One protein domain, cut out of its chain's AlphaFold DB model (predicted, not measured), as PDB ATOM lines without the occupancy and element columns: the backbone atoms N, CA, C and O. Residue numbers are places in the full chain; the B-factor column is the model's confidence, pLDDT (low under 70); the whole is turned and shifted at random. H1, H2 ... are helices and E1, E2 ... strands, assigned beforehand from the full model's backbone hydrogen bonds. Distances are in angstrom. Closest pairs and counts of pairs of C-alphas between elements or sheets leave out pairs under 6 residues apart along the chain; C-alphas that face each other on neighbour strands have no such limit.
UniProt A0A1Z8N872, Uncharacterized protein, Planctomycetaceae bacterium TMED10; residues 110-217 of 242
ATOM      1  N   GLU A 110     173.258 224.549 255.073       95.12
ATOM      2  CA  GLU A 110     174.225 223.613 254.497       95.12
ATOM      3  C   GLU A 110     174.960 222.815 255.575       95.12
ATOM      4  O   GLU A 110     175.093 221.603 255.430       95.12
ATOM      5  N   GLN A 111     175.373 223.455 256.679       95.44
ATOM      6  CA  GLN A 111     176.010 222.759 257.802       95.44
ATOM      7  C   GLN A 111     175.124 221.638 258.359       95.44
ATOM      8  O   GLN A 111     175.635 220.565 258.680       95.44
ATOM      9  N   HIS A 112     173.807 221.859 258.432       92.31
ATOM     10  CA  HIS A 112     172.860 220.842 258.892       92.31
ATOM     11  C   HIS A 112     172.663 219.720 257.863       92.31
ATOM     12  O   HIS A 112     172.448 218.579 258.256       92.31
ATOM     13  N   THR A 113     172.764 220.007 256.563       95.56
ATOM     14  CA  THR A 113     172.578 219.011 255.492       95.56
ATOM     15  C   THR A 113     173.868 218.333 255.031       95.56
ATOM     16  O   THR A 113     173.830 217.589 254.051       95.56
ATOM     17  N   LEU A 114     175.012 218.580 255.681       95.19
ATOM     18  CA  LEU A 114     176.264 217.907 255.327       95.19
ATOM     19  C   LEU A 114     176.098 216.391 255.401       95.19
ATOM     20  O   LEU A 114     175.449 215.870 256.306       95.19
ATOM     21  N   ASN A 115     176.717 215.688 254.459       96.88
ATOM     22  CA  ASN A 115     176.606 214.242 254.371       96.88
ATOM     23  C   ASN A 115     177.122 213.549 255.640       96.88
ATOM     24  O   ASN A 115     178.131 213.939 256.233       96.88
ATOM     25  N   ALA A 116     176.446 212.475 256.015       94.44
ATOM     26  CA  ALA A 116     176.847 211.546 257.051       94.44
ATOM     27  C   ALA A 116     176.946 210.134 256.464       94.44
ATOM     28  O   ALA A 116     176.336 209.816 255.440       94.44
ATOM     29  N   LEU A 117     177.737 209.298 257.129       93.00
ATOM     30  CA  LEU A 117     177.824 207.881 256.821       93.00
ATOM     31  C   LEU A 117     176.732 207.124 257.574       93.00
ATOM     32  O   LEU A 117     176.519 207.356 258.765       93.00
ATOM     33  N   PHE A 118     176.082 206.202 256.885       92.44
ATOM     34  CA  PHE A 118     175.134 205.236 257.414       92.44
ATOM     35  C   PHE A 118     175.620 203.837 257.054       92.44
ATOM     36  O   PHE A 118     176.233 203.653 256.004       92.44
ATOM     37  N   ILE A 119     175.370 202.856 257.912       90.06
ATOM     38  CA  ILE A 119     175.803 201.472 257.701       90.06
ATOM     39  C   ILE A 119     174.593 200.551 257.812       90.06
ATOM     40  O   ILE A 119     173.816 200.663 258.764       90.06
ATOM     41  N   GLY A 120     174.441 199.654 256.842       89.81
ATOM     42  CA  GLY A 120     173.426 198.606 256.833       89.81
ATOM     43  C   GLY A 120     173.533 197.689 258.050       89.81
ATOM     44  O   GLY A 120     174.625 197.238 258.399       89.81
ATOM     45  N   GLU A 121     172.396 197.441 258.701       85.06
ATOM     46  CA  GLU A 121     172.289 196.605 259.900       85.06
ATOM     47  C   GLU A 121     172.693 195.142 259.658       85.06
ATOM     48  O   GLU A 121     173.334 194.527 260.509       85.06
ATOM     49  N   GLU A 122     172.348 194.590 258.495       85.62
ATOM     50  CA  GLU A 122     172.549 193.182 258.152       85.62
ATOM     51  C   GLU A 122     173.830 192.975 257.340       85.62
ATOM     52  O   GLU A 122     174.609 192.053 257.597       85.62
ATOM     53  N   THR A 123     174.059 193.830 256.345       88.06
ATOM     54  CA  THR A 123     175.128 193.654 255.357       88.06
ATOM     55  C   THR A 123     176.390 194.435 255.703       88.06
ATOM     56  O   THR A 123     177.464 194.140 255.173       88.06
ATOM     57  N   GLY A 124     176.285 195.446 256.571       85.62
ATOM     58  CA  GLY A 124     177.366 196.395 256.823       85.62
ATOM     59  C   GLY A 124     177.641 197.338 255.645       85.62
ATOM     60  O   GLY A 124     178.710 197.948 255.593       85.62
ATOM     61  N   ARG A 125     176.721 197.441 254.677       88.50
ATOM     62  CA  ARG A 125     176.865 198.296 253.494       88.50
ATOM     63  C   ARG A 125     176.923 199.773 253.878       88.50
ATOM     64  O   ARG A 125     176.108 200.249 254.659       88.50
ATOM     65  N   GLU A 126     177.880 200.500 253.307       91.38
ATOM     66  CA  GLU A 126     178.045 201.940 253.518       91.38
ATOM     67  C   GLU A 126     177.085 202.733 252.616       91.38
ATOM     68  O   GLU A 126     177.081 202.569 251.395       91.38
ATOM     69  N   VAL A 127     176.302 203.631 253.213       93.50
ATOM     70  CA  VAL A 127     175.392 204.557 252.531       93.50
ATOM     71  C   VAL A 127     175.734 205.980 252.960       93.50
ATOM     72  O   VAL A 127     175.830 206.279 254.146       93.50
ATOM     73  N   ILE A 128     175.924 206.880 251.998       94.56
ATOM     74  CA  ILE A 128     176.160 208.303 252.267       94.56
ATOM     75  C   ILE A 128     174.861 209.057 251.997       94.56
ATOM     76  O   ILE A 128     174.334 209.000 250.887       94.56
ATOM     77  N   ALA A 129     174.362 209.773 253.000       94.94
ATOM     78  CA  ALA A 129     173.118 210.538 252.915       94.94
ATOM     79  C   ALA A 129     173.225 211.856 253.708       94.94
ATOM     80  O   ALA A 129     174.127 211.983 254.541       94.94
ATOM     81  N   PRO A 130     172.335 212.843 253.485       95.75
ATOM     82  CA  PRO A 130     172.326 214.086 254.256       95.75
ATOM     83  C   PRO A 130     172.228 213.833 255.767       95.75
ATOM     84  O   PRO A 130     171.424 213.025 256.218       95.75
ATOM     85  N   GLY A 131     173.031 214.531 256.570       91.75
ATOM     86  CA  GLY A 131     173.125 214.315 258.018       91.75
ATOM     87  C   GLY A 131     171.945 214.844 258.839       91.75
ATOM     88  O   GLY A 131     171.878 214.564 260.034       91.75
ATOM     89  N   ASN A 132     171.024 215.587 258.217       93.12
ATOM     90  CA  ASN A 132     169.784 216.080 258.826       93.12
ATOM     91  C   ASN A 132     168.622 215.076 258.771       93.12
ATOM     92  O   ASN A 132     167.507 215.422 259.161       93.12
ATOM     93  N   VAL A 133     168.843 213.873 258.246       88.94
ATOM     94  CA  VAL A 133     167.866 212.783 258.339       88.94
ATOM     95  C   VAL A 133     167.869 212.184 259.752       88.94
ATOM     96  O   VAL A 133     168.785 212.421 260.542       88.94
ATOM     97  N   HIS A 134     166.822 211.428 260.088       80.06
ATOM     98  CA  HIS A 134     166.719 210.722 261.370       80.06
ATOM     99  C   HIS A 134     167.873 209.717 261.586       80.06
ATOM    100  O   HIS A 134     168.739 209.521 260.738       80.06
ATOM    101  N   TYR A 135     167.872 209.040 262.740       84.06
ATOM    102  CA  TYR A 135     168.885 208.055 263.145       84.06
ATOM    103  C   TYR A 135     169.153 206.927 262.134       84.06
ATOM    104  O   TYR A 135     170.199 206.279 262.214       84.06
ATOM    105  N   PHE A 136     168.243 206.698 261.184       89.69
ATOM    106  CA  PHE A 136     168.409 205.734 260.108       89.69
ATOM    107  C   PHE A 136     167.894 206.272 258.770       89.69
ATOM    108  O   PHE A 136     167.038 207.159 258.711       89.69
ATOM    109  N   VAL A 137     168.393 205.664 257.700       92.25
ATOM    110  CA  VAL A 137     167.875 205.744 256.333       92.25
ATOM    111  C   VAL A 137     167.543 204.334 255.848       92.25
ATOM    112  O   VAL A 137     167.920 203.348 256.482       92.25
ATOM    113  N   VAL A 138     166.811 204.223 254.746       93.44
ATOM    114  CA  VAL A 138     166.603 202.945 254.054       93.44
ATOM    115  C   VAL A 138     167.397 203.008 252.756       93.44
ATOM    116  O   VAL A 138     167.220 203.959 251.997       93.44
ATOM    117  N   ASP A 139     168.288 202.045 252.522       93.62
ATOM    118  CA  ASP A 139     169.003 201.939 251.248       93.62
ATOM    119  C   ASP A 139     167.998 201.620 250.138       93.62
ATOM    120  O   ASP A 139     167.307 200.604 250.178       93.62
ATOM    121  N   GLU A 140     167.903 202.495 249.140       93.75
ATOM    122  CA  GLU A 140     166.959 202.353 248.031       93.75
ATOM    123  C   GLU A 140     167.237 201.114 247.170       93.75
ATOM    124  O   GLU A 140     166.322 200.586 246.541       93.75
ATOM    125  N   GLU A 141     168.488 200.644 247.126       93.12
ATOM    126  CA  GLU A 141     168.872 199.496 246.301       93.12
ATOM    127  C   GLU A 141     168.480 198.165 246.950       93.12
ATOM    128  O   GLU A 141     168.041 197.243 246.262       93.12
ATOM    129  N   THR A 142     168.640 198.058 248.269       94.56
ATOM    130  CA  THR A 142     168.479 196.796 249.007       94.56
ATOM    131  C   THR A 142     167.214 196.757 249.862       94.56
ATOM    132  O   THR A 142     166.777 195.677 250.253       94.56
ATOM    133  N   GLY A 143     166.613 197.911 250.163       93.94
ATOM    134  CA  GLY A 143     165.553 198.054 251.162       93.94
ATOM    135  C   GLY A 143     166.045 197.900 252.606       93.94
ATOM    136  O   GLY A 143     165.230 197.859 253.529       93.94
ATOM    137  N   GLU A 144     167.359 197.798 252.817       92.69
ATOM    138  CA  GLU A 144     167.960 197.581 254.129       92.69
ATOM    139  C   GLU A 144     167.915 198.854 254.979       92.69
ATOM    140  O   GLU A 144     168.145 199.964 254.494       92.69
ATOM    141  N   ARG A 145     167.661 198.698 256.281       90.94
ATOM    142  CA  ARG A 145     167.799 199.796 257.237       90.94
ATOM    143  C   ARG A 145     169.280 200.077 257.482       90.94
ATOM    144  O   ARG A 145     170.015 199.210 257.951       90.94
ATOM    145  N   CYS A 146     169.699 201.308 257.220       90.94
ATOM    146  CA  CYS A 146     171.052 201.772 257.481       90.94
ATOM    147  C   CYS A 146     171.048 202.792 258.614       90.94
ATOM    148  O   CYS A 146     170.383 203.824 258.544       90.94
ATOM    149  N   TRP A 147     171.819 202.522 259.653       90.25
ATOM    150  CA  TRP A 147     171.900 203.354 260.845       90.25
ATOM    151  C   TRP A 147     173.028 204.360 260.723       90.25
ATOM    152  O   TRP A 147     174.068 204.064 260.132       90.25
ATOM    153  N   ARG A 148     172.848 205.549 261.304       90.94
ATOM    154  CA  ARG A 148     173.900 206.564 261.311       90.94
ATOM    155  C   ARG A 148     175.154 205.995 261.964       90.94
ATOM    156  O   ARG A 148     175.104 205.414 263.041       90.94
ATOM    157  N   SER A 149     176.278 206.189 261.298       90.12
ATOM    158  CA  SER A 149     177.586 205.746 261.744       90.12
ATOM    159  C   SER A 149     178.051 206.530 262.971       90.12
ATOM    160  O   SER A 149     178.002 207.762 263.000       90.12
ATOM    161  N   ILE A 150     178.574 205.812 263.960       88.88
ATOM    162  CA  ILE A 150     179.039 206.348 265.240       88.88
ATOM    163  C   ILE A 150     180.420 205.773 265.526       88.88
ATOM    164  O   ILE A 150     180.633 204.580 265.335       88.88
ATOM    165  N   GLU A 151     181.340 206.604 266.004       89.19
ATOM    166  CA  GLU A 151     182.669 206.187 266.435       89.19
ATOM    167  C   GLU A 151     182.835 206.267 267.956       89.19
ATOM    168  O   GLU A 151     182.249 207.118 268.629       89.19
ATOM    169  N   CYS A 152     183.685 205.388 268.492       89.94
ATOM    170  CA  CYS A 152     184.165 205.480 269.864       89.94
ATOM    171  C   CYS A 152     185.574 206.081 269.896       89.94
ATOM    172  O   CYS A 152     186.489 205.570 269.251       89.94
ATOM    173  N   ILE A 153     185.747 207.137 270.686       91.31
ATOM    174  CA  ILE A 153     187.013 207.846 270.897       91.31
ATOM    175  C   ILE A 153     187.636 207.562 272.272       91.31
ATOM    176  O   ILE A 153     188.548 208.274 272.687       91.31
ATOM    177  N   HIS A 154     187.153 206.546 272.997       91.75
ATOM    178  CA  HIS A 154     187.776 206.146 274.258       91.75
ATOM    179  C   HIS A 154     189.205 205.632 273.989       91.75
ATOM    180  O   HIS A 154     189.364 204.748 273.141       91.75
ATOM    181  N   PRO A 155     190.238 206.143 274.686       90.75
ATOM    182  CA  PRO A 155     191.638 205.813 274.401       90.75
ATOM    183  C   PRO A 155     191.939 204.318 274.551       90.75
ATOM    184  O   PRO A 155     192.662 203.759 273.731       90.75
ATOM    185  N   ASP A 156     191.312 203.665 275.532       90.12
ATOM    186  CA  ASP A 156     191.482 202.230 275.800       90.12
ATOM    187  C   ASP A 156     190.395 201.355 275.155       90.12
ATOM    188  O   ASP A 156     190.176 200.219 275.571       90.12
ATOM    189  N   CYS A 157     189.651 201.874 274.170       88.44
ATOM    190  CA  CYS A 157     188.631 201.077 273.494       88.44
ATOM    191  C   CYS A 157     189.280 199.866 272.789       88.44
ATOM    192  O   CYS A 157     190.105 200.064 271.895       88.44
ATOM    193  N   PRO A 158     188.886 198.613 273.103       85.25
ATOM    194  CA  PRO A 158     189.448 197.415 272.484       85.25
ATOM    195  C   PRO A 158     188.869 197.154 271.087       85.25
ATOM    196  O   PRO A 158     189.118 196.103 270.502       85.25
ATOM    197  N   GLY A 159     188.037 198.062 270.562       81.06
ATOM    198  CA  GLY A 159     187.456 197.941 269.233       81.06
ATOM    199  C   GLY A 159     188.542 198.008 268.164       81.06
ATOM    200  O   GLY A 159     189.184 199.042 267.985       81.06
ATOM    201  N   GLU A 160     188.733 196.916 267.424       67.94
ATOM    202  CA  GLU A 160     189.678 196.869 266.308       67.94
ATOM    203  C   GLU A 160     189.276 197.849 265.202       67.94
ATOM    204  O   GLU A 160     188.257 197.676 264.540       67.94
ATOM    205  N   LYS A 161     190.096 198.865 264.932       69.25
ATOM    206  CA  LYS A 161     189.885 199.753 263.781       69.25
ATOM    207  C   LYS A 161     190.007 198.952 262.477       69.25
ATOM    208  O   LYS A 161     191.115 198.771 261.969       69.25
ATOM    209  N   LYS A 162     188.899 198.448 261.922       56.94
ATOM    210  CA  LYS A 162     188.910 197.736 260.633       56.94
ATOM    211  C   LYS A 162     189.452 198.671 259.553       56.94
ATOM    212  O   LYS A 162     188.912 199.750 259.330       56.94
ATOM    213  N   ASN A 163     190.524 198.258 258.876       58.38
ATOM    214  CA  ASN A 163     191.151 199.011 257.782       58.38
ATOM    215  C   ASN A 163     191.536 200.456 258.156       58.38
ATOM    216  O   ASN A 163     191.449 201.361 257.330       58.38
ATOM    217  N   GLY A 164     191.910 200.695 259.420       61.41
ATOM    218  CA  GLY A 164     192.241 202.036 259.911       61.41
ATOM    219  C   GLY A 164     191.036 202.968 260.090       61.41
ATOM    220  O   GLY A 164     191.227 204.113 260.498       61.41
ATOM    221  N   ARG A 165     189.808 202.494 259.840       61.12
ATOM    222  CA  ARG A 165     188.572 203.235 260.109       61.12
ATOM    223  C   ARG A 165     188.078 202.938 261.534       61.12
ATOM    224  O   ARG A 165     188.182 201.795 261.988       61.12
ATOM    225  N   PRO A 166     187.597 203.949 262.275       58.38
ATOM    226  CA  PRO A 166     187.035 203.746 263.606       58.38
ATOM    227  C   PRO A 166     185.787 202.852 263.526       58.38
ATOM    228  O   PRO A 166     185.016 202.942 262.577       58.38
ATOM    229  N   TYR A 167     185.629 201.954 264.503       61.41
ATOM    230  CA  TYR A 167     184.502 201.019 264.600       61.41
ATOM    231  C   TYR A 167     183.161 201.753 264.493       61.41
ATOM    232  O   TYR A 167     182.962 202.740 265.201       61.41
ATOM    233  N   TYR A 168     182.240 201.220 263.688       65.56
ATOM    234  CA  TYR A 168     180.856 201.675 263.630       65.56
ATOM    235  C   TYR A 168     180.065 201.009 264.752       65.56
ATOM    236  O   TYR A 168     179.848 199.796 264.756       65.56
ATOM    237  N   VAL A 169     179.729 201.791 265.771       57.78
ATOM    238  CA  VAL A 169     178.949 201.325 266.914       57.78
ATOM    239  C   VAL A 169     177.476 201.270 266.510       57.78
ATOM    240  O   VAL A 169     176.868 202.311 266.280       57.78
ATOM    241  N   PHE A 170     176.897 200.071 266.474       63.28
ATOM    242  CA  PHE A 170     175.446 199.879 266.429       63.28
ATOM    243  C   PHE A 170     175.008 199.226 267.731       63.28
ATOM    244  O   PHE A 170     175.535 198.172 268.069       63.28
ATOM    245  N   PHE A 171     174.185 199.926 268.515       55.34
ATOM    246  CA  PHE A 171     172.789 199.594 268.836       55.34
ATOM    247  C   PHE A 171     172.214 200.698 269.742       55.34
ATOM    248  O   PHE A 171     172.813 201.069 270.748       55.34
ATOM    249  N   LEU A 172     171.031 201.203 269.388       51.47
ATOM    250  CA  LEU A 172     170.101 201.823 270.329       51.47
ATOM    251  C   LEU A 172     169.320 200.662 270.953       51.47
ATOM    252  O   LEU A 172     168.380 200.154 270.342       51.47
ATOM    253  N   VAL A 173     169.726 200.182 272.127       48.53
ATOM    254  CA  VAL A 173     168.960 199.152 272.840       48.53
ATOM    255  C   VAL A 173     167.793 199.843 273.546       48.53
ATOM    256  O   VAL A 173     167.831 200.099 274.745       48.53
ATOM    257  N   ALA A 174     166.744 200.199 272.802       48.03
ATOM    258  CA  ALA A 174     165.470 200.561 273.415       48.03
ATOM    259  C   ALA A 174     164.758 199.273 273.854       48.03
ATOM    260  O   ALA A 174     163.791 198.838 273.236       48.03
ATOM    261  N   GLU A 175     165.232 198.638 274.927       49.09
ATOM    262  CA  GLU A 175     164.453 197.580 275.590       49.09
ATOM    263  C   GLU A 175     163.192 198.150 276.260       49.09
ATOM    264  O   GLU A 175     162.239 197.419 276.539       49.09
ATOM    265  N   LYS A 176     163.154 199.467 276.502       53.12
ATOM    266  CA  LYS A 176     162.038 200.142 277.161       53.12
ATOM    267  C   LYS A 176     161.298 201.053 276.180       53.12
ATOM    268  O   LYS A 176     161.844 202.080 275.790       53.12
ATOM    269  N   PRO A 177     160.026 200.763 275.855       54.19
ATOM    270  CA  PRO A 177     159.228 201.562 274.919       54.19
ATOM    271  C   PRO A 177     158.894 202.989 275.405       54.19
ATOM    272  O   PRO A 177     158.225 203.719 274.684       54.19
ATOM    273  N   ASN A 178     159.340 203.385 276.605       63.31
ATOM    274  CA  ASN A 178     159.033 204.678 277.227       63.31
ATOM    275  C   ASN A 178     160.259 205.586 277.441       63.31
ATOM    276  O   ASN A 178     160.095 206.675 277.986       63.31
ATOM    277  N   GLU A 179     161.473 205.164 277.080       60.88
ATOM    278  CA  GLU A 179     162.624 206.077 277.056       60.88
ATOM    279  C   GLU A 179     162.673 206.747 275.682       60.88
ATOM    280  O   GLU A 179     162.758 206.059 274.667       60.88
ATOM    281  N   GLU A 180     162.558 208.081 275.657       61.53
ATOM    282  CA  GLU A 180     162.473 208.859 274.411       61.53
ATOM    283  C   GLU A 180     163.679 208.609 273.495       61.53
ATOM    284  O   GLU A 180     163.496 208.576 272.281       61.53
ATOM    285  N   GLU A 181     164.870 208.342 274.048       65.69
ATOM    286  CA  GLU A 181     166.064 207.939 273.297       65.69
ATOM    287  C   GLU A 181     166.976 207.062 274.182       65.69
ATOM    288  O   GLU A 181     167.426 207.531 275.233       65.69
ATOM    289  N   PRO A 182     167.262 205.794 273.825       65.31
ATOM    290  CA  PRO A 182     168.182 204.978 274.607       65.31
ATOM    291  C   PRO A 182     169.616 205.516 274.465       65.31
ATOM    292  O   PRO A 182     169.979 206.066 273.419       65.31
ATOM    293  N   PRO A 183     170.460 205.352 275.497       73.12
ATOM    294  CA  PRO A 183     171.839 205.803 275.439       73.12
ATOM    295  C   PRO A 183     172.592 205.078 274.320       73.12
ATOM    296  O   PRO A 183     172.452 203.872 274.119       73.12
ATOM    297  N   ILE A 184     173.418 205.827 273.595       77.62
ATOM    298  CA  ILE A 184     174.312 205.272 272.584       77.62
ATOM    299  C   ILE A 184     175.568 204.766 273.300       77.62
ATOM    300  O   ILE A 184     176.304 205.551 273.902       77.62
ATOM    301  N   GLU A 185     175.839 203.464 273.214       83.94
ATOM    302  CA  GLU A 185     176.947 202.824 273.926       83.94
ATOM    303  C   GLU A 185     177.887 202.061 272.993       83.94
ATOM    304  O   GLU A 185     177.460 201.395 272.056       83.94
ATOM    305  N   CYS A 186     179.195 202.102 273.267       86.56
ATOM    306  CA  CYS A 186     180.172 201.329 272.505       86.56
ATOM    307  C   CYS A 186     180.212 199.858 272.951       86.56
ATOM    308  O   CYS A 186     180.735 199.557 274.025       86.56
ATOM    309  N   ASN A 187     179.787 198.930 272.083       83.62
ATOM    310  CA  ASN A 187     179.835 197.477 272.332       83.62
ATOM    311  C   ASN A 187     181.223 196.949 272.730       83.62
ATOM    312  O   ASN A 187     181.336 195.982 273.481       83.62
ATOM    313  N   ALA A 188     182.296 197.560 272.223       87.00
ATOM    314  CA  ALA A 188     183.650 197.168 272.598       87.00
ATOM    315  C   ALA A 188     183.973 197.586 274.041       87.00
ATOM    316  O   ALA A 188     184.541 196.790 274.790       87.00
ATOM    317  N   CYS A 189     183.557 198.789 274.452       89.50
ATOM    318  CA  CYS A 189     183.729 199.260 275.825       89.50
ATOM    319  C   CYS A 189     182.857 198.496 276.826       89.50
ATOM    320  O   CYS A 189     183.283 198.277 277.957       89.50
ATOM    321  N   LEU A 190     181.689 197.997 276.406       88.56
ATOM    322  CA  LEU A 190     180.832 197.149 277.246       88.56
ATOM    323  C   LEU A 190     181.519 195.869 277.747       88.56
ATOM    324  O   LEU A 190     181.081 195.288 278.730       88.56
ATOM    325  N   ARG A 191     182.621 195.437 277.123       87.69
ATOM    326  CA  ARG A 191     183.385 194.262 277.574       87.69
ATOM    327  C   ARG A 191     184.143 194.481 278.883       87.69
ATOM    328  O   ARG A 191     184.547 193.502 279.501       87.69
ATOM    329  N   PHE A 192     184.389 195.732 279.261       90.75
ATOM    330  CA  PHE A 192     185.116 196.072 280.485       90.75
ATOM    331  C   PHE A 192     184.395 197.109 281.360       90.75
ATOM    332  O   PHE A 192     184.825 197.352 282.486       90.75
ATOM    333  N   ARG A 193     183.301 197.700 280.871       91.62
ATOM    334  CA  ARG A 193     182.362 198.486 281.676       91.62
ATOM    335  C   ARG A 193     181.503 197.576 282.552       91.62
ATOM    336  O   ARG A 193     181.114 196.490 282.132       91.62
ATOM    337  N   ASP A 194     181.163 198.061 283.740       93.50
ATOM    338  CA  ASP A 194     180.194 197.435 284.646       93.50
ATOM    339  C   ASP A 194     178.956 198.345 284.724       93.50
ATOM    340  O   ASP A 194     178.772 199.102 285.677       93.50
ATOM    341  N   VAL A 195     178.144 198.332 283.659       89.19
ATOM    342  CA  VAL A 195     177.029 199.284 283.437       89.19
ATOM    343  C   VAL A 195     175.997 199.264 284.572       89.19
ATOM    344  O   VAL A 195     175.354 200.283 284.853       89.19
ATOM    345  N   ASP A 196     175.855 198.127 285.253       89.56
ATOM    346  CA  ASP A 196     174.946 197.959 286.389       89.56
ATOM    347  C   ASP A 196     175.456 198.646 287.662       89.56
ATOM    348  O   ASP A 196     174.663 198.991 288.541       89.56
ATOM    349  N   ARG A 197     176.771 198.869 287.769       95.81
ATOM    350  CA  ARG A 197     177.405 199.542 288.913       95.81
ATOM    351  C   ARG A 197     177.777 200.995 288.652       95.81
ATOM    352  O   ARG A 197     178.036 201.719 289.611       95.81
ATOM    353  N   GLU A 198     177.788 201.419 287.394       94.44
ATOM    354  CA  GLU A 198     178.053 202.805 287.015       94.44
ATOM    355  C   GLU A 198     176.983 203.760 287.567       94.44
ATOM    356  O   GLU A 198     175.772 203.586 287.391       94.44
ATOM    357  N   THR A 199     177.445 204.835 288.193       95.62
ATOM    358  CA  THR A 199     176.633 205.989 288.569       95.62
ATOM    359  C   THR A 199     176.120 206.735 287.325       95.62
ATOM    360  O   THR A 199     176.718 206.657 286.249       95.62
ATOM    361  N   PRO A 200     175.048 207.545 287.438       91.56
ATOM    362  CA  PRO A 200     174.578 208.376 286.324       91.56
ATOM    363  C   PRO A 200     175.648 209.320 285.751       91.56
ATOM    364  O   PRO A 200     175.650 209.600 284.552       91.56
ATOM    365  N   LEU A 201     176.573 209.797 286.593       93.94
ATOM    366  CA  LEU A 201     177.686 210.638 286.157       93.94
ATOM    367  C   LEU A 201     178.677 209.841 285.302       93.94
ATOM    368  O   LEU A 201     179.047 210.304 284.232       93.94
ATOM    369  N   GLU A 202     179.050 208.631 285.723       93.69
ATOM    370  CA  GLU A 202     179.936 207.757 284.942       93.69
ATOM    371  C   GLU A 202     179.314 207.384 283.594       93.69
ATOM    372  O   GLU A 202     179.990 207.471 282.573       93.69
ATOM    373  N   LYS A 203     178.010 207.079 283.554       90.06
ATOM    374  CA  LYS A 203     177.283 206.844 282.291       90.06
ATOM    375  C   LYS A 203     177.318 208.064 281.370       90.06
ATOM    376  O   LYS A 203     177.492 207.931 280.160       90.06
ATOM    377  N   THR A 204     177.194 209.259 281.947       89.62
ATOM    378  CA  THR A 204     177.302 210.526 281.211       89.62
ATOM    379  C   THR A 204     178.724 210.773 280.703       89.62
ATOM    380  O   THR A 204     178.899 211.289 279.605       89.62
ATOM    381  N   GLU A 205     179.760 210.405 281.458       91.94
ATOM    382  CA  GLU A 205     181.141 210.469 280.968       91.94
ATOM    383  C   GLU A 205     181.371 209.467 279.830       91.94
ATOM    384  O   GLU A 205     181.988 209.808 278.820       91.94
ATOM    385  N   TRP A 206     180.803 208.264 279.927       89.88
ATOM    386  CA  TRP A 206     180.892 207.252 278.875       89.88
ATOM    387  C   TRP A 206     180.262 207.688 277.554       89.88
ATOM    388  O   TRP A 206     180.848 207.443 276.495       89.88
ATOM    389  N   SER A 207     179.120 208.376 277.598       88.19
ATOM    390  CA  SER A 207     178.453 208.853 276.384       88.19
ATOM    391  C   SER A 207     179.281 209.888 275.617       88.19
ATOM    392  O   SER A 207     179.178 209.964 274.398       88.19
ATOM    393  N   ARG A 208     180.186 210.626 276.279       91.62
ATOM    394  CA  ARG A 208     181.095 211.580 275.611       91.62
ATOM    395  C   ARG A 208     182.137 210.908 274.727       91.62
ATOM    396  O   ARG A 208     182.650 211.539 273.803       91.62
ATOM    397  N   TYR A 209     182.461 209.644 274.996       91.94
ATOM    398  CA  TYR A 209     183.380 208.883 274.157       91.94
ATOM    399  C   TYR A 209     182.724 208.339 272.895       91.94
ATOM    400  O   TYR A 209     183.420 207.746 272.076       91.94
ATOM    401  N   VAL A 210     181.415 208.496 272.732       90.00
ATOM    402  CA  VAL A 210     180.673 207.969 271.595       90.00
ATOM    403  C   VAL A 210     180.072 209.146 270.836       90.00
ATOM    404  O   VAL A 210     179.314 209.935 271.390       90.00
ATOM    405  N   ARG A 211     180.440 209.309 269.566       90.00
ATOM    406  CA  ARG A 211     180.003 210.457 268.759       90.00
ATOM    407  C   ARG A 211     179.700 210.050 267.321       90.00
ATOM    408  O   ARG A 211     180.265 209.062 266.854       90.00
ATOM    409  N   PRO A 212     178.849 210.795 266.593       90.31
ATOM    410  CA  PRO A 212     178.659 210.561 265.169       90.31
ATOM    411  C   PRO A 212     180.002 210.564 264.441       90.31
ATOM    412  O   PRO A 212     180.827 211.451 264.656       90.31
ATOM    413  N   TYR A 213     180.211 209.575 263.581       91.12
ATOM    414  CA  TYR A 213     181.376 209.560 262.712       91.12
ATOM    415  C   TYR A 213     181.218 210.634 261.636       91.12
ATOM    416  O   TYR A 213     180.188 210.706 260.958       91.12
ATOM    417  N   GLU A 214     182.252 211.451 261.463       91.88
ATOM    418  CA  GLU A 214     182.270 212.501 260.452       91.88
ATOM    419  C   GLU A 214     183.162 212.097 259.280       91.88
ATOM    420  O   GLU A 214     184.341 211.779 259.448       91.88
ATOM    421  N   LEU A 215     182.587 212.124 258.075       91.81
ATOM    422  CA  LEU A 215     183.328 211.884 256.838       91.81
ATOM    423  C   LEU A 215     184.445 212.938 256.686       91.81
ATOM    424  O   LEU A 215     184.204 214.113 256.988       91.81
ATOM    425  N   PRO A 216     185.638 212.578 256.176       91.94
ATOM    426  CA  PRO A 216     186.719 213.538 255.933       91.94
ATOM    427  C   PRO A 216     186.290 214.737 255.076       91.94
ATOM    428  O   PRO A 216     186.646 215.880 255.363       91.94
ATOM    429  N   GLU A 217     185.471 214.498 254.052       91.44
ATOM    430  CA  GLU A 217     184.924 215.533 253.176       91.44
ATOM    431  C   GLU A 217     183.951 216.448 253.929       91.44
ATOM    432  O   GLU A 217     183.962 217.661 253.723       91.44
TER     433      GLU A 217
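What this domain is: This is residues 110 to 217 of the 242 residues of an uncharacterized protein of Planctomycetaceae bacterium TMED10 (UniProt A0A1Z8N872). With little regular structure, a curled sheet, E2 E1 E4 E3, leads through E5 and E6 to H2 at the far end; residues 175 to 180 stick out. Two named helices and six named strands hold under half of the 108 printed residues: mixed class, both sheets antiparallel. It is compact, radius of gyration of the C-alphas 14.7 A, and spans 43 by 36 by 30 A.

How they stand to each other: Find H1 at residues 110 to 113, then two hairpins: E1, 115 to 120, with E2, 126 to 130, N 118 to O 127 2.8 A; E3, 136 to 138, with E4, 145 to 148, N 137 to O 146 2.8 A. E4 runs on at 49 degrees into E5, 150 to 152. H2, 200 to 208, apart from E4, has 4 of 5 O i to N i+4 pairs within hydrogen-bond range. E6, 210 to 212, is antiparallel to E5, N 151 to O 211 2.8 A.

Where its parts are: Find C-alpha 110 at (174.225, 223.613, 254.497), where H1 begins; C-alpha 212 at (178.659, 210.561, 265.169) ends E6.

The domain as a whole: The printed part has no cut; link 153 to 199 is long; residues 160 to 182 are under pLDDT 70.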